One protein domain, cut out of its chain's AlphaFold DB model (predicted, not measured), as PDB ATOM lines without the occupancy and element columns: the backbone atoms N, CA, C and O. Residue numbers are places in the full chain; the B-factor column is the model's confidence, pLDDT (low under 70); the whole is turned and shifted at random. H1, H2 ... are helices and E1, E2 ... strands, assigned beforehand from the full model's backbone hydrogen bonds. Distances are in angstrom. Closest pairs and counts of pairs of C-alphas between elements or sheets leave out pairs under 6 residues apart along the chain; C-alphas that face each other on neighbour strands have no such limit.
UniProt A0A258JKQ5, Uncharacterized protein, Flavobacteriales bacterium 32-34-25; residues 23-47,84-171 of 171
ATOM      1  N   GLU A  23     230.765 277.757 320.749       36.88
ATOM      2  CA  GLU A  23     231.451 278.444 321.840       36.88
ATOM      3  C   GLU A  23     230.799 279.821 322.009       36.88
ATOM      4  O   GLU A  23     230.856 280.657 321.106       36.88
ATOM      5  N   ILE A  24     230.105 280.036 323.129       42.94
ATOM      6  CA  ILE A  24     229.512 281.331 323.470       42.94
ATOM      7  C   ILE A  24     230.431 281.975 324.509       42.94
ATOM      8  O   ILE A  24     230.456 281.543 325.663       42.94
ATOM      9  N   ALA A  25     231.201 282.982 324.093       36.41
ATOM     10  CA  ALA A  25     231.953 283.830 325.012       36.41
ATOM     11  C   ALA A  25     230.995 284.847 325.652       36.41
ATOM     12  O   ALA A  25     230.244 285.524 324.948       36.41
ATOM     13  N   ILE A  26     230.995 284.938 326.984       37.84
ATOM     14  CA  ILE A  26     230.200 285.920 327.727       37.84
ATOM     15  C   ILE A  26     231.133 287.059 328.141       37.84
ATOM     16  O   ILE A  26     231.646 287.081 329.254       37.84
ATOM     17  N   GLU A  27     231.361 288.020 327.248       37.69
ATOM     18  CA  GLU A  27     232.047 289.260 327.614       37.69
ATOM     19  C   GLU A  27     231.003 290.303 328.020       37.69
ATOM     20  O   GLU A  27     230.338 290.912 327.187       37.69
ATOM     21  N   SER A  28     230.837 290.505 329.330       33.44
ATOM     22  CA  SER A  28     230.176 291.684 329.924       33.44
ATOM     23  C   SER A  28     228.880 292.159 329.230       33.44
ATOM     24  O   SER A  28     228.683 293.346 328.982       33.44
ATOM     25  N   GLY A  29     227.975 291.226 328.916       41.03
ATOM     26  CA  GLY A  29     226.647 291.539 328.372       41.03
ATOM     27  C   GLY A  29     226.543 291.629 326.844       41.03
ATOM     28  O   GLY A  29     225.476 291.987 326.344       41.03
ATOM     29  N   LYS A  30     227.587 291.267 326.087       32.25
ATOM     30  CA  LYS A  30     227.501 291.040 324.635       32.25
ATOM     31  C   LYS A  30     227.713 289.566 324.298       32.25
ATOM     32  O   LYS A  30     228.677 288.948 324.736       32.25
ATOM     33  N   ILE A  31     226.783 289.015 323.518       43.72
ATOM     34  CA  ILE A  31     226.864 287.671 322.938       43.72
ATOM     35  C   ILE A  31     227.491 287.828 321.551       43.72
ATOM     36  O   ILE A  31     226.860 288.402 320.663       43.72
ATOM     37  N   GLU A  32     228.707 287.325 321.355       39.12
ATOM     38  CA  GLU A  32     229.324 287.241 320.027       39.12
ATOM     39  C   GLU A  32     229.144 285.833 319.452       39.12
ATOM     40  O   GLU A  32     229.541 284.835 320.051       39.12
ATOM     41  N   ILE A  33     228.495 285.751 318.287       46.81
ATOM     42  CA  ILE A  33     228.210 284.491 317.598       46.81
ATOM     43  C   ILE A  33     229.313 284.263 316.560       46.81
ATOM     44  O   ILE A  33     229.467 285.050 315.624       46.81
ATOM     45  N   SER A  34     230.086 283.184 316.716       38.28
ATOM     46  CA  SER A  34     231.119 282.812 315.744       38.28
ATOM     47  C   SER A  34     230.500 282.528 314.371       38.28
ATOM     48  O   SER A  34     229.479 281.853 314.241       38.28
ATOM     49  N   LYS A  35     231.141 283.069 313.333       43.78
ATOM     50  CA  LYS A  35     230.622 283.300 311.972       43.78
ATOM     51  C   LYS A  35     230.279 282.043 311.149       43.78
ATOM     52  O   LYS A  35     229.893 282.178 309.994       43.78
ATOM     53  N   ASN A  36     230.402 280.840 311.711       43.06
ATOM     54  CA  ASN A  36     230.317 279.575 310.975       43.06
ATOM     55  C   ASN A  36     229.029 278.791 311.263       43.06
ATOM     56  O   ASN A  36     229.056 277.734 311.888       43.06
ATOM     57  N   ALA A  37     227.907 279.295 310.758       40.62
ATOM     58  CA  ALA A  37     226.800 278.483 310.255       40.62
ATOM     59  C   ALA A  37     225.868 279.399 309.459       40.62
ATOM     60  O   ALA A  37     225.533 280.492 309.908       40.62
ATOM     61  N   GLU A  38     225.456 278.938 308.285       44.75
ATOM     62  CA  GLU A  38     224.481 279.550 307.382       44.75
ATOM     63  C   GLU A  38     223.069 279.478 307.996       44.75
ATOM     64  O   GLU A  38     222.166 278.788 307.537       44.75
ATOM     65  N   ILE A  39     222.906 280.137 309.136       48.94
ATOM     66  CA  ILE A  39     221.637 280.423 309.787       48.94
ATOM     67  C   ILE A  39     221.642 281.934 309.891       48.94
ATOM     68  O   ILE A  39     222.609 282.493 310.413       48.94
ATOM     69  N   GLU A  40     220.616 282.606 309.364       47.25
ATOM     70  CA  GLU A  40     220.558 284.061 309.448       47.25
ATOM     71  C   GLU A  40     220.749 284.485 310.905       47.25
ATOM     72  O   GLU A  40     219.902 284.227 311.765       47.25
ATOM     73  N   GLN A  41     221.901 285.101 311.174       47.12
ATOM     74  CA  GLN A  41     222.366 285.510 312.501       47.12
ATOM     75  C   GLN A  41     221.285 286.324 313.230       47.12
ATOM     76  O   GLN A  41     221.096 286.207 314.439       47.12
ATOM     77  N   SER A  42     220.493 287.062 312.452       44.47
ATOM     78  CA  SER A  42     219.312 287.828 312.840       44.47
ATOM     79  C   SER A  42     218.220 286.974 313.502       44.47
ATOM     80  O   SER A  42     217.664 287.361 314.529       44.47
ATOM     81  N   SER A  43     217.924 285.798 312.943       48.53
ATOM     82  CA  SER A  43     216.855 284.902 313.405       48.53
ATOM     83  C   SER A  43     217.244 284.164 314.689       48.53
ATOM     84  O   SER A  43     216.429 284.033 315.602       48.53
ATOM     85  N   LEU A  44     218.509 283.750 314.805       48.47
ATOM     86  CA  LEU A  44     219.063 283.159 316.029       48.47
ATOM     87  C   LEU A  44     219.138 284.181 317.166       48.47
ATOM     88  O   LEU A  44     218.673 283.906 318.276       48.47
ATOM     89  N   ALA A  45     219.652 285.379 316.877       45.78
ATOM     90  CA  ALA A  45     219.726 286.466 317.846       45.78
ATOM     91  C   ALA A  45     218.333 286.852 318.373       45.78
ATOM     92  O   ALA A  45     218.166 287.040 319.578       45.78
ATOM     93  N   LEU A  46     217.306 286.894 317.513       47.47
ATOM     94  CA  LEU A  46     215.929 287.211 317.909       47.47
ATOM     95  C   LEU A  46     215.340 286.182 318.889       47.47
ATOM     96  O   LEU A  46     214.680 286.552 319.865       47.47
ATOM     97  N   VAL A  47     215.565 284.889 318.645       53.38
ATOM     98  CA  VAL A  47     215.036 283.814 319.500       53.38
ATOM     99  C   VAL A  47     215.740 283.793 320.856       53.38
ATOM    100  O   VAL A  47     215.070 283.683 321.884       53.38
ATOM    101  N   ASP A  84     235.257 281.940 330.934       55.75
ATOM    102  CA  ASP A  84     234.231 280.981 331.313       55.75
ATOM    103  C   ASP A  84     233.360 280.702 330.083       55.75
ATOM    104  O   ASP A  84     232.815 281.619 329.466       55.75
ATOM    105  N   PHE A  85     233.244 279.428 329.708       49.16
ATOM    106  CA  PHE A  85     232.441 278.988 328.569       49.16
ATOM    107  C   PHE A  85     231.215 278.226 329.057       49.16
ATOM    108  O   PHE A  85     231.330 277.307 329.871       49.16
ATOM    109  N   ILE A  86     230.045 278.545 328.502       53.38
ATOM    110  CA  ILE A  86     228.853 277.705 328.642       53.38
ATOM    111  C   ILE A  86     228.700 276.894 327.359       53.38
ATOM    112  O   ILE A  86     228.388 277.429 326.296       53.38
ATOM    113  N   LEU A  87     228.903 275.581 327.460       45.59
ATOM    114  CA  LEU A  87     228.630 274.661 326.361       45.59
ATOM    115  C   LEU A  87     227.122 274.431 326.255       45.59
ATOM    116  O   LEU A  87     226.526 273.728 327.073       45.59
ATOM    117  N   VAL A  88     226.502 275.008 325.229       61.31
ATOM    118  CA  VAL A  88     225.085 274.790 324.926       61.31
ATOM    119  C   VAL A  88     224.964 273.731 323.836       61.31
ATOM    120  O   VAL A  88     225.499 273.877 322.738       61.31
ATOM    121  N   ASN A  89     224.220 272.658 324.110       77.44
ATOM    122  CA  ASN A  89     223.859 271.706 323.064       77.44
ATOM    123  C   ASN A  89     222.777 272.329 322.171       77.44
ATOM    124  O   ASN A  89     221.608 272.437 322.549       77.44
ATOM    125  N   VAL A  90     223.194 272.718 320.968       78.75
ATOM    126  CA  VAL A  90     222.383 273.414 319.964       78.75
ATOM    127  C   VAL A  90     221.119 272.633 319.590       78.75
ATOM    128  O   VAL A  90     220.090 273.238 319.303       78.75
ATOM    129  N   VAL A  91     221.143 271.297 319.666       86.62
ATOM    130  CA  VAL A  91     219.955 270.474 319.390       86.62
ATOM    131  C   VAL A  91     218.817 270.801 320.351       86.62
ATOM    132  O   VAL A  91     217.675 270.906 319.916       86.62
ATOM    133  N   TYR A  92     219.110 271.013 321.637       87.81
ATOM    134  CA  TYR A  92     218.071 271.381 322.598       87.81
ATOM    135  C   TYR A  92     217.525 272.780 322.326       87.81
ATOM    136  O   TYR A  92     216.337 273.015 322.515       87.81
ATOM    137  N   VAL A  93     218.356 273.703 321.831       88.38
ATOM    138  CA  VAL A  93     217.879 275.023 321.399       88.38
ATOM    139  C   VAL A  93     216.915 274.867 320.226       88.38
ATOM    140  O   VAL A  93     215.801 275.380 320.297       88.38
ATOM    141  N   TYR A  94     217.291 274.111 319.190       88.94
ATOM    142  CA  TYR A  94     216.415 273.835 318.048       88.94
ATOM    143  C   TYR A  94     215.115 273.159 318.464       88.94
ATOM    144  O   TYR A  94     214.054 273.570 318.010       88.94
ATOM    145  N   GLU A  95     215.168 272.185 319.370       91.38
ATOM    146  CA  GLU A  95     213.967 271.540 319.891       91.38
ATOM    147  C   GLU A  95     213.019 272.560 320.537       91.38
ATOM    148  O   GLU A  95     211.840 272.598 320.196       91.38
ATOM    149  N   ARG A  96     213.532 273.466 321.381       89.38
ATOM    150  CA  ARG A  96     212.723 274.545 321.980       89.38
ATOM    151  C   ARG A  96     212.143 275.503 320.941       89.38
ATOM    152  O   ARG A  96     211.038 276.007 321.129       89.38
ATOM    153  N   VAL A  97     212.885 275.793 319.874       86.38
ATOM    154  CA  VAL A  97     212.414 276.641 318.767       86.38
ATOM    155  C   VAL A  97     211.258 275.961 318.025       86.38
ATOM    156  O   VAL A  97     210.219 276.589 317.813       86.38
ATOM    157  N   LEU A  98     211.402 274.668 317.720       88.62
ATOM    158  CA  LEU A  98     210.366 273.851 317.089       88.62
ATOM    159  C   LEU A  98     209.117 273.722 317.977       88.62
ATOM    160  O   LEU A  98     208.003 273.878 317.482       88.62
ATOM    161  N   GLU A  99     209.283 273.508 319.288       90.25
ATOM    162  CA  GLU A  99     208.183 273.462 320.269       90.25
ATOM    163  C   GLU A  99     207.390 274.775 320.327       90.25
ATOM    164  O   GLU A  99     206.188 274.764 320.577       90.25
ATOM    165  N   LYS A 100     208.043 275.911 320.051       87.94
ATOM    166  CA  LYS A 100     207.396 277.228 319.950       87.94
ATOM    167  C   LYS A 100     206.696 277.466 318.604       87.94
ATOM    168  O   LYS A 100     206.135 278.539 318.404       87.94
ATOM    169  N   GLY A 101     206.724 276.494 317.692       81.75
ATOM    170  CA  GLY A 101     206.052 276.550 316.394       81.75
ATOM    171  C   GLY A 101     206.889 277.147 315.261       81.75
ATOM    172  O   GLY A 101     206.392 277.265 314.144       81.75
ATOM    173  N   TYR A 102     208.155 277.492 315.504       83.56
ATOM    174  CA  TYR A 102     209.060 277.943 314.447       83.56
ATOM    175  C   TYR A 102     209.634 276.725 313.724       83.56
ATOM    176  O   TYR A 102     210.573 276.091 314.201       83.56
ATOM    177  N   LYS A 103     209.032 276.379 312.584       86.88
ATOM    178  CA  LYS A 103     209.334 275.157 311.832       86.88
ATOM    179  C   LYS A 103     210.409 275.385 310.769       86.88
ATOM    180  O   LYS A 103     210.423 276.409 310.095       86.88
ATOM    181  N   SER A 104     211.299 274.407 310.615       88.94
ATOM    182  CA  SER A 104     212.278 274.341 309.527       88.94
ATOM    183  C   SER A 104     212.727 272.899 309.338       88.94
ATOM    184  O   SER A 104     213.083 272.236 310.316       88.94
ATOM    185  N   ASP A 105     212.787 272.448 308.086       88.69
ATOM    186  CA  ASP A 105     213.269 271.116 307.710       88.69
ATOM    187  C   ASP A 105     214.652 270.833 308.301       88.69
ATOM    188  O   ASP A 105     214.904 269.749 308.825       88.69
ATOM    189  N   PHE A 106     215.538 271.833 308.301       88.75
ATOM    190  CA  PHE A 106     216.873 271.717 308.883       88.75
ATOM    191  C   PHE A 106     216.824 271.423 310.387       88.75
ATOM    192  O   PHE A 106     217.504 270.513 310.865       88.75
ATOM    193  N   MET A 107     216.006 272.166 311.141       88.88
ATOM    194  CA  MET A 107     215.877 271.967 312.587       88.88
ATOM    195  C   MET A 107     215.260 270.605 312.899       88.88
ATOM    196  O   MET A 107     215.785 269.885 313.749       88.88
ATOM    197  N   PHE A 108     214.209 270.209 312.176       95.25
ATOM    198  CA  PHE A 108     213.607 268.889 312.339       95.25
ATOM    199  C   PHE A 108     214.609 267.765 312.062       95.25
ATOM    200  O   PHE A 108     214.742 266.869 312.894       95.25
ATOM    201  N   LYS A 109     215.379 267.844 310.964       95.19
ATOM    202  CA  LYS A 109     216.444 266.878 310.642       95.19
ATOM    203  C   LYS A 109     217.452 266.770 311.791       95.19
ATOM    204  O   LYS A 109     217.726 265.669 312.258       95.19
ATOM    205  N   LYS A 110     217.962 267.897 312.309       94.50
ATOM    206  CA  LYS A 110     218.954 267.900 313.404       94.50
ATOM    207  C   LYS A 110     218.416 267.305 314.703       94.50
ATOM    208  O   LYS A 110     219.127 266.540 315.356       94.50
ATOM    209  N   VAL A 111     217.189 267.653 315.083       95.62
ATOM    210  CA  VAL A 111     216.579 267.179 316.330       95.62
ATOM    211  C   VAL A 111     216.200 265.701 316.230       95.62
ATOM    212  O   VAL A 111     216.540 264.924 317.126       95.62
ATOM    213  N   ALA A 112     215.582 265.274 315.127       97.19
ATOM    214  CA  ALA A 112     215.216 263.877 314.917       97.19
ATOM    215  C   ALA A 112     216.448 262.959 314.846       97.19
ATOM    216  O   ALA A 112     216.487 261.932 315.530       97.19
ATOM    217  N   ASP A 113     217.491 263.357 314.107       96.00
ATOM    218  CA  ASP A 113     218.750 262.609 314.009       96.00
ATOM    219  C   ASP A 113     219.422 262.447 315.372       96.00
ATOM    220  O   ASP A 113     219.871 261.354 315.721       96.00
ATOM    221  N   HIS A 114     219.477 263.516 316.171       95.62
ATOM    222  CA  HIS A 114     220.056 263.456 317.509       95.62
ATOM    223  C   HIS A 114     219.386 262.377 318.360       95.62
ATOM    224  O   HIS A 114     220.070 261.526 318.936       95.62
ATOM    225  N   TYR A 115     218.053 262.379 318.411       96.38
ATOM    226  CA  TYR A 115     217.304 261.396 319.186       96.38
ATOM    227  C   TYR A 115     217.418 259.984 318.610       96.38
ATOM    228  O   TYR A 115     217.593 259.033 319.377       96.38
ATOM    229  N   TYR A 116     217.433 259.849 317.283       96.94
ATOM    230  CA  TYR A 116     217.656 258.576 316.604       96.94
ATOM    231  C   TYR A 116     219.010 257.965 316.992       96.94
ATOM    232  O   TYR A 116     219.076 256.828 317.460       96.94
ATOM    233  N   PHE A 117     220.099 258.736 316.905       94.50
ATOM    234  CA  PHE A 117     221.441 258.259 317.256       94.50
ATOM    235  C   PHE A 117     221.639 258.019 318.760       94.50
ATOM    236  O   PHE A 117     222.549 257.280 319.149       94.50
ATOM    237  N   LYS A 118     220.792 258.607 319.609       94.25
ATOM    238  CA  LYS A 118     220.736 258.344 321.056       94.25
ATOM    239  C   LYS A 118     219.800 257.190 321.431       94.25
ATOM    240  O   LYS A 118     219.627 256.943 322.620       94.25
ATOM    241  N   ASN A 119     219.227 256.481 320.454       94.19
ATOM    242  CA  ASN A 119     218.229 255.422 320.650       94.19
ATOM    243  C   ASN A 119     216.949 255.877 321.378       94.19
ATOM    244  O   ASN A 119     216.209 255.050 321.903       94.19
ATOM    245  N   GLN A 120     216.645 257.175 321.381       97.25
ATOM    246  CA  GLN A 120     215.389 257.715 321.911       97.25
ATOM    247  C   GLN A 120     214.334 257.710 320.800       97.25
ATOM    248  O   GLN A 120     214.007 258.742 320.215       97.25
ATOM    249  N   MET A 121     213.847 256.513 320.475       97.75
ATOM    250  CA  MET A 121     213.077 256.264 319.253       97.75
ATOM    251  C   MET A 121     211.712 256.957 319.235       97.75
ATOM    252  O   MET A 121     211.307 257.437 318.185       97.75
ATOM    253  N   GLU A 122     211.046 257.100 320.384       98.19
ATOM    254  CA  GLU A 122     209.773 257.836 320.488       98.19
ATOM    255  C   GLU A 122     209.930 259.307 320.091       98.19
ATOM    256  O   GLU A 122     209.174 259.828 319.271       98.19
ATOM    257  N   LYS A 123     210.970 259.972 320.610       97.69
ATOM    258  CA  LYS A 123     211.268 261.365 320.258       97.69
ATOM    259  C   LYS A 123     211.729 261.503 318.813       97.69
ATOM    260  O   LYS A 123     211.329 262.445 318.138       97.69
ATOM    261  N   ALA A 124     212.546 260.566 318.331       98.50
ATOM    262  CA  ALA A 124     212.959 260.547 316.934       98.50
ATOM    263  C   ALA A 124     211.741 260.434 316.005       98.50
ATOM    264  O   ALA A 124     211.598 261.241 315.094       98.50
ATOM    265  N   ALA A 125     210.834 259.488 316.278       98.56
ATOM    266  CA  ALA A 125     209.614 259.290 315.504       98.56
ATOM    267  C   ALA A 125     208.728 260.545 315.499       98.56
ATOM    268  O   ALA A 125     208.302 260.956 314.424       98.56
ATOM    269  N   LYS A 126     208.535 261.200 316.655       98.12
ATOM    270  CA  LYS A 126     207.804 262.478 316.753       98.12
ATOM    271  C   LYS A 126     208.380 263.538 315.810       98.12
ATOM    272  O   LYS A 126     207.648 264.156 315.046       98.12
ATOM    273  N   TRP A 127     209.691 263.772 315.869       98.31
ATOM    274  CA  TRP A 127     210.314 264.846 315.093       98.31
ATOM    275  C   TRP A 127     210.457 264.507 313.603       98.31
ATOM    276  O   TRP A 127     210.336 265.401 312.770       98.31
ATOM    277  N   TYR A 128     210.646 263.232 313.246       98.44
ATOM    278  CA  TYR A 128     210.559 262.805 311.849       98.44
ATOM    279  C   TYR A 128     209.142 262.936 311.296       98.44
ATOM    280  O   TYR A 128     208.985 263.311 310.142       98.44
ATOM    281  N   GLU A 129     208.106 262.672 312.086       98.12
ATOM    282  CA  GLU A 129     206.731 262.850 311.626       98.12
ATOM    283  C   GLU A 129     206.450 264.306 311.232       98.12
ATOM    284  O   GLU A 129     205.922 264.555 310.150       98.12
ATOM    285  N   GLU A 130     206.900 265.267 312.042       97.75
ATOM    286  CA  GLU A 130     206.820 266.693 311.704       97.75
ATOM    287  C   GLU A 130     207.664 267.061 310.469       97.75
ATOM    288  O   GLU A 130     207.217 267.850 309.634       97.75
ATOM    289  N   LEU A 131     208.857 266.468 310.305       97.50
ATOM    290  CA  LEU A 131     209.686 266.660 309.107       97.50
ATOM    291  C   LEU A 131     208.938 266.230 307.838       97.50
ATOM    292  O   LEU A 131     208.837 266.998 306.885       97.50
ATOM    293  N   PHE A 132     208.387 265.015 307.848       96.69
ATOM    294  CA  PHE A 132     207.651 264.433 306.722       96.69
ATOM    295  C   PHE A 132     206.315 265.138 306.452       96.69
ATOM    296  O   PHE A 132     205.802 265.066 305.340       96.69
ATOM    297  N   ALA A 133     205.744 265.813 307.451       95.94
ATOM    298  CA  ALA A 133     204.576 266.668 307.266       95.94
ATOM    299  C   ALA A 133     204.929 268.033 306.648       95.94
ATOM    300  O   ALA A 133     204.057 268.680 306.072       95.94
ATOM    301  N   THR A 134     206.182 268.483 306.782       89.19
ATOM    302  CA  THR A 134     206.625 269.809 306.322       89.19
ATOM    303  C   THR A 134     207.152 269.776 304.888       89.19
ATOM    304  O   THR A 134     206.889 270.699 304.121       89.19
ATOM    305  N   THR A 135     207.855 268.710 304.500       90.44
ATOM    306  CA  THR A 135     208.480 268.606 303.179       90.44
ATOM    307  C   THR A 135     208.427 267.188 302.617       90.44
ATOM    308  O   THR A 135     208.447 266.199 303.350       90.44
ATOM    309  N   ASN A 136     208.397 267.100 301.287       88.44
ATOM    310  CA  ASN A 136     208.521 265.849 300.538       88.44
ATOM    311  C   ASN A 136     209.904 265.686 299.885       88.44
ATOM    312  O   ASN A 136     210.195 264.615 299.349       88.44
ATOM    313  N   ASP A 137     210.742 266.727 299.931       91.75
ATOM    314  CA  ASP A 137     212.098 266.729 299.383       91.75
ATOM    315  C   ASP A 137     213.093 266.263 300.455       91.75
ATOM    316  O   ASP A 137     213.710 267.044 301.184       91.75
ATOM    317  N   LEU A 138     213.150 264.943 300.632       94.00
ATOM    318  CA  LEU A 138     213.965 264.289 301.648       94.00
ATOM    319  C   LEU A 138     214.883 263.254 301.022       94.00
ATOM    320  O   LEU A 138     214.461 262.431 300.206       94.00
ATOM    321  N   GLU A 139     216.125 263.229 301.497       94.94
ATOM    322  CA  GLU A 139     217.081 262.189 301.158       94.94
ATOM    323  C   GLU A 139     216.554 260.813 301.598       94.94
ATOM    324  O   GLU A 139     215.956 260.668 302.671       94.94
ATOM    325  N   ALA A 140     216.823 259.776 300.797       96.06
ATOM    326  CA  ALA A 140     216.305 258.424 301.019       96.06
ATOM    327  C   ALA A 140     216.551 257.921 302.457       96.06
ATOM    328  O   ALA A 140     215.672 257.319 303.074       96.06
ATOM    329  N   ILE A 141     217.707 258.246 303.045       96.56
ATOM    330  CA  ILE A 141     218.079 257.832 304.404       96.56
ATOM    331  C   ILE A 141     217.045 258.216 305.481       96.56
ATOM    332  O   ILE A 141     216.893 257.488 306.463       96.56
ATOM    333  N   TYR A 142     216.300 259.312 305.306       97.88
ATOM    334  CA  TYR A 142     215.282 259.735 306.272       97.88
ATOM    335  C   TYR A 142     214.055 258.819 306.271       97.88
ATOM    336  O   TYR A 142     213.454 258.615 307.325       97.88
ATOM    337  N   TYR A 143     213.731 258.186 305.139       98.31
ATOM    338  CA  TYR A 143     212.688 257.158 305.066       98.31
ATOM    339  C   TYR A 143     213.071 255.930 305.889       98.31
ATOM    340  O   TYR A 143     212.263 255.428 306.671       98.31
ATOM    341  N   PHE A 144     214.329 255.495 305.785       98.12
ATOM    342  CA  PHE A 144     214.841 254.393 306.592       98.12
ATOM    343  C   PHE A 144     214.834 254.729 308.088       98.12
ATOM    344  O   PHE A 144     214.291 253.965 308.882       98.12
ATOM    345  N   ARG A 145     215.399 255.880 308.487       98.31
ATOM    346  CA  ARG A 145     215.502 256.266 309.908       98.31
ATOM    347  C   ARG A 145     214.137 256.461 310.556       98.31
ATOM    348  O   ARG A 145     213.934 256.008 311.682       98.31
ATOM    349  N   PHE A 146     213.198 257.095 309.853       98.56
ATOM    350  CA  PHE A 146     211.838 257.248 310.357       98.56
ATOM    351  C   PHE A 146     211.126 255.896 310.445       98.56
ATOM    352  O   PHE A 146     210.508 255.589 311.465       98.56
ATOM    353  N   GLY A 147     211.268 255.054 309.417       98.50
ATOM    354  CA  GLY A 147     210.692 253.716 309.412       98.50
ATOM    355  C   GLY A 147     211.219 252.827 310.542       98.50
ATOM    356  O   GLY A 147     210.434 252.172 311.228       98.50
ATOM    357  N   ASP A 148     212.530 252.846 310.794       98.62
ATOM    358  CA  ASP A 148     213.164 252.121 311.900       98.62
ATOM    359  C   ASP A 148     212.708 252.647 313.271       98.62
ATOM    360  O   ASP A 148     212.350 251.852 314.144       98.62
ATOM    361  N   ALA A 149     212.639 253.973 313.447       98.69
ATOM    362  CA  ALA A 149     212.121 254.577 314.672       98.69
ATOM    363  C   ALA A 149     210.675 254.134 314.946       98.69
ATOM    364  O   ALA A 149     210.384 253.660 316.041       98.69
ATOM    365  N   LEU A 150     209.796 254.186 313.937       98.62
ATOM    366  CA  LEU A 150     208.400 253.753 314.055       98.62
ATOM    367  C   LEU A 150     208.265 252.271 314.411       98.62
ATOM    368  O   LEU A 150     207.447 251.917 315.256       98.62
ATOM    369  N   LYS A 151     209.078 251.395 313.809       98.38
ATOM    370  CA  LYS A 151     209.088 249.965 314.158       98.38
ATOM    371  C   LYS A 151     209.475 249.748 315.616       98.38
ATOM    372  O   LYS A 151     208.827 248.970 316.310       98.38
ATOM    373  N   LYS A 152     210.501 250.457 316.095       97.75
ATOM    374  CA  LYS A 152     210.976 250.365 317.484       97.75
ATOM    375  C   LYS A 152     209.987 250.937 318.500       97.75
ATOM    376  O   LYS A 152     210.041 250.543 319.658       97.75
ATOM    377  N   THR A 153     209.076 251.808 318.074       97.38
ATOM    378  CA  THR A 153     208.001 252.366 318.913       97.38
ATOM    379  C   THR A 153     206.653 251.666 318.702       97.38
ATOM    380  O   THR A 153     205.626 252.168 319.144       97.38
ATOM    381  N   GLY A 154     206.627 250.526 318.001       96.38
ATOM    382  CA  GLY A 154     205.431 249.693 317.826       96.38
ATOM    383  C   GLY A 154     204.536 250.047 316.632       96.38
ATOM    384  O   GLY A 154     203.604 249.302 316.334       96.38
ATOM    385  N   ASN A 155     204.828 251.111 315.876       97.38
ATOM    386  CA  ASN A 155     204.114 251.444 314.637       97.38
ATOM    387  C   ASN A 155     204.730 250.718 313.426       97.38
ATOM    388  O   ASN A 155     205.201 251.315 312.453       97.38
ATOM    389  N   THR A 156     204.751 249.388 313.511       97.75
ATOM    390  CA  THR A 156     205.455 248.512 312.568       97.75
ATOM    391  C   THR A 156     204.911 248.615 311.146       97.75
ATOM    392  O   THR A 156     205.691 248.604 310.197       97.75
ATOM    393  N   ALA A 157     203.591 248.757 310.982       98.12
ATOM    394  CA  ALA A 157     202.961 248.847 309.666       98.12
ATOM    395  C   ALA A 157     203.430 250.095 308.900       98.12
ATOM    396  O   ALA A 157     203.962 249.971 307.796       98.12
ATOM    397  N   LYS A 158     203.324 251.286 309.510       98.00
ATOM    398  CA  LYS A 158     203.810 252.539 308.905       98.00
ATOM    399  C   LYS A 158     205.320 252.487 308.672       98.00
ATOM    400  O   LYS A 158     205.798 252.927 307.629       98.00
ATOM    401  N   GLY A 159     206.066 251.915 309.618       98.44
ATOM    402  CA  GLY A 159     207.513 251.789 309.498       98.44
ATOM    403  C   GLY A 159     207.963 250.903 308.333       98.44
ATOM    404  O   GLY A 159     208.889 251.269 307.612       98.44
ATOM    405  N   ASN A 160     207.280 249.780 308.089       98.56
ATOM    406  CA  ASN A 160     207.578 248.902 306.955       98.56
ATOM    407  C   ASN A 160     207.329 249.601 305.610       98.56
ATOM    408  O   ASN A 160     208.191 249.535 304.741       98.56
ATOM    409  N   VAL A 161     206.224 250.343 305.472       98.44
ATOM    410  CA  VAL A 161     205.926 251.120 304.251       98.44
ATOM    411  C   VAL A 161     207.042 252.123 303.935       98.44
ATOM    412  O   VAL A 161     207.444 252.276 302.782       98.44
ATOM    413  N   LEU A 162     207.579 252.800 304.953       98.06
ATOM    414  CA  LEU A 162     208.678 253.751 304.765       98.06
ATOM    415  C   LEU A 162     209.986 253.063 304.362       98.06
ATOM    416  O   LEU A 162     210.694 253.574 303.498       98.06
ATOM    417  N   ILE A 163     210.292 251.898 304.936       98.12
ATOM    418  CA  ILE A 163     211.482 251.119 304.569       98.12
ATOM    419  C   ILE A 163     211.358 250.557 303.146       98.12
ATOM    420  O   ILE A 163     212.332 250.567 302.398       98.12
ATOM    421  N   GLU A 164     210.169 250.127 302.722       98.06
ATOM    422  CA  GLU A 164     209.929 249.740 301.327       98.06
ATOM    423  C   GLU A 164     210.145 250.914 300.373       98.06
ATOM    424  O   GLU A 164     210.769 250.755 299.324       98.06
ATOM    425  N   LYS A 165     209.668 252.110 300.744       96.94
ATOM    426  CA  LYS A 165     209.919 253.325 299.967       96.94
ATOM    427  C   LYS A 165     211.411 253.658 299.909       96.94
ATOM    428  O   LYS A 165     211.887 254.016 298.841       96.94
ATOM    429  N   PHE A 166     212.149 253.493 301.007       97.38
ATOM    430  CA  PHE A 166     213.607 253.623 301.010       97.38
ATOM    431  C   PHE A 166     214.266 252.663 300.013       97.38
ATOM    432  O   PHE A 166     215.039 253.118 299.182       97.38
ATOM    433  N   ASN A 167     213.923 251.372 300.043       97.00
ATOM    434  CA  ASN A 167     214.518 250.381 299.140       97.00
ATOM    435  C   ASN A 167     214.302 250.745 297.665       97.00
ATOM    436  O   ASN A 167     215.244 250.690 296.888       97.00
ATOM    437  N   LYS A 168     213.095 251.200 297.302       97.31
ATOM    438  CA  LYS A 168     212.776 251.655 295.936       97.31
ATOM    439  C   LYS A 168     213.540 252.909 295.504       97.31
ATOM    440  O   LYS A 168     213.688 253.136 294.314       97.31
ATOM    441  N   LEU A 169     213.950 253.757 296.448       94.50
ATOM    442  CA  LEU A 169     214.737 254.965 296.164       94.50
ATOM    443  C   LEU A 169     216.241 254.681 296.049       94.50
ATOM    444  O   LEU A 169     216.981 255.559 295.616       94.50
ATOM    445  N   MET A 170     216.692 253.509 296.503       93.44
ATOM    446  CA  MET A 170     218.102 253.103 296.518       93.44
ATOM    447  C   MET A 170     218.461 252.116 295.398       93.44
ATOM    448  O   MET A 170     219.636 251.773 295.270       93.44
ATOM    449  N   GLU A 171     217.462 251.640 294.656       87.75
ATOM    450  CA  GLU A 171     217.602 250.832 293.437       87.75
ATOM    451  C   GLU A 171     217.929 251.721 292.231       87.75
ATOM    452  O   GLU A 171     218.831 251.330 291.456       87.75
TER     453      GLU A 171
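What this domain is: This is residues 23 to 47 and 84 to 171 of the 171 residues of an uncharacterized protein of Flavobacteriales bacterium 32-34-25 (UniProt A0A258JKQ5). A small, loosely formed sheet of E1, E2 and E3 makes one end of a rod, and from it helices H2 to H6 run to the other end in a row, each packed on the one before. H1 touches no helix and lies near H2. The printed part has 113 residues, with six named helices and three named strands in the order E1 E2 H1 E3 H2 H3 H4 H5 H6; the antiparallel sheet runs E2 E1 E3. The class is mostly helix, and the whole is loose, with a radius of gyration of the C-alphas of 16.8 A and spans of 54 by 25 by 24 A.

Where its parts are: E1 is residues 23 to 27, 12.3 A long, from C-alpha 23 at (231.451, 278.444, 321.840). E2 is residues 30 to 32, 6.2 A, and E3 residues 85 to 88, 9.2 A. H1 is residues 41 to 47, 10.3 A; H2 90 to 99, 14.2 A; H3 105 to 117, 18.0 A; H4 121 to 134, 19.8 A; H5 140 to 152, 19.1 A. H6, residues 156 to 170, is 20.9 A long and ends at (218.102, 253.103, 296.518).

How they stand to each other: E1 meets E2 only at a point, where C-alphas 27 and 30 face each other at 5.7 A; E1 and E3 also meet only at a point. H1 is close to but not clearly touching H2, the closest C-alphas, of Val 47 and Val 97, being 7.7 A apart. H2 touches H3 at Val 91 and Val 111, the closest C-alphas, 5.6 A, at a steep tilt of 61 degrees. H3 and H4 form a helical hairpin at 19 degrees, closest at C-alphas 112 and 124, 4.5 A. H4 and H5 form one at 43 degrees, closest at C-alphas 121 and 149, 5.0 A, and H5 and H6 another at 20 degrees, closest at C-alphas 147 and 159, 3.7 A. Every O i to N i+4 pair is within hydrogen-bond range in H1, H2, H3, H4 and H6, and 8 of 9 in H5.

The domain as a whole: The farthest C-alphas, of Ser 28 and Glu 171, are 56.2 A apart. Residues 48 to 83 are not printed; C-alphas 47 and 84 are 22.7 A apart across the cut. Of the links printed whole, none is long. The pLDDT is under 70 in residues 23 to 47 and 84 to 88.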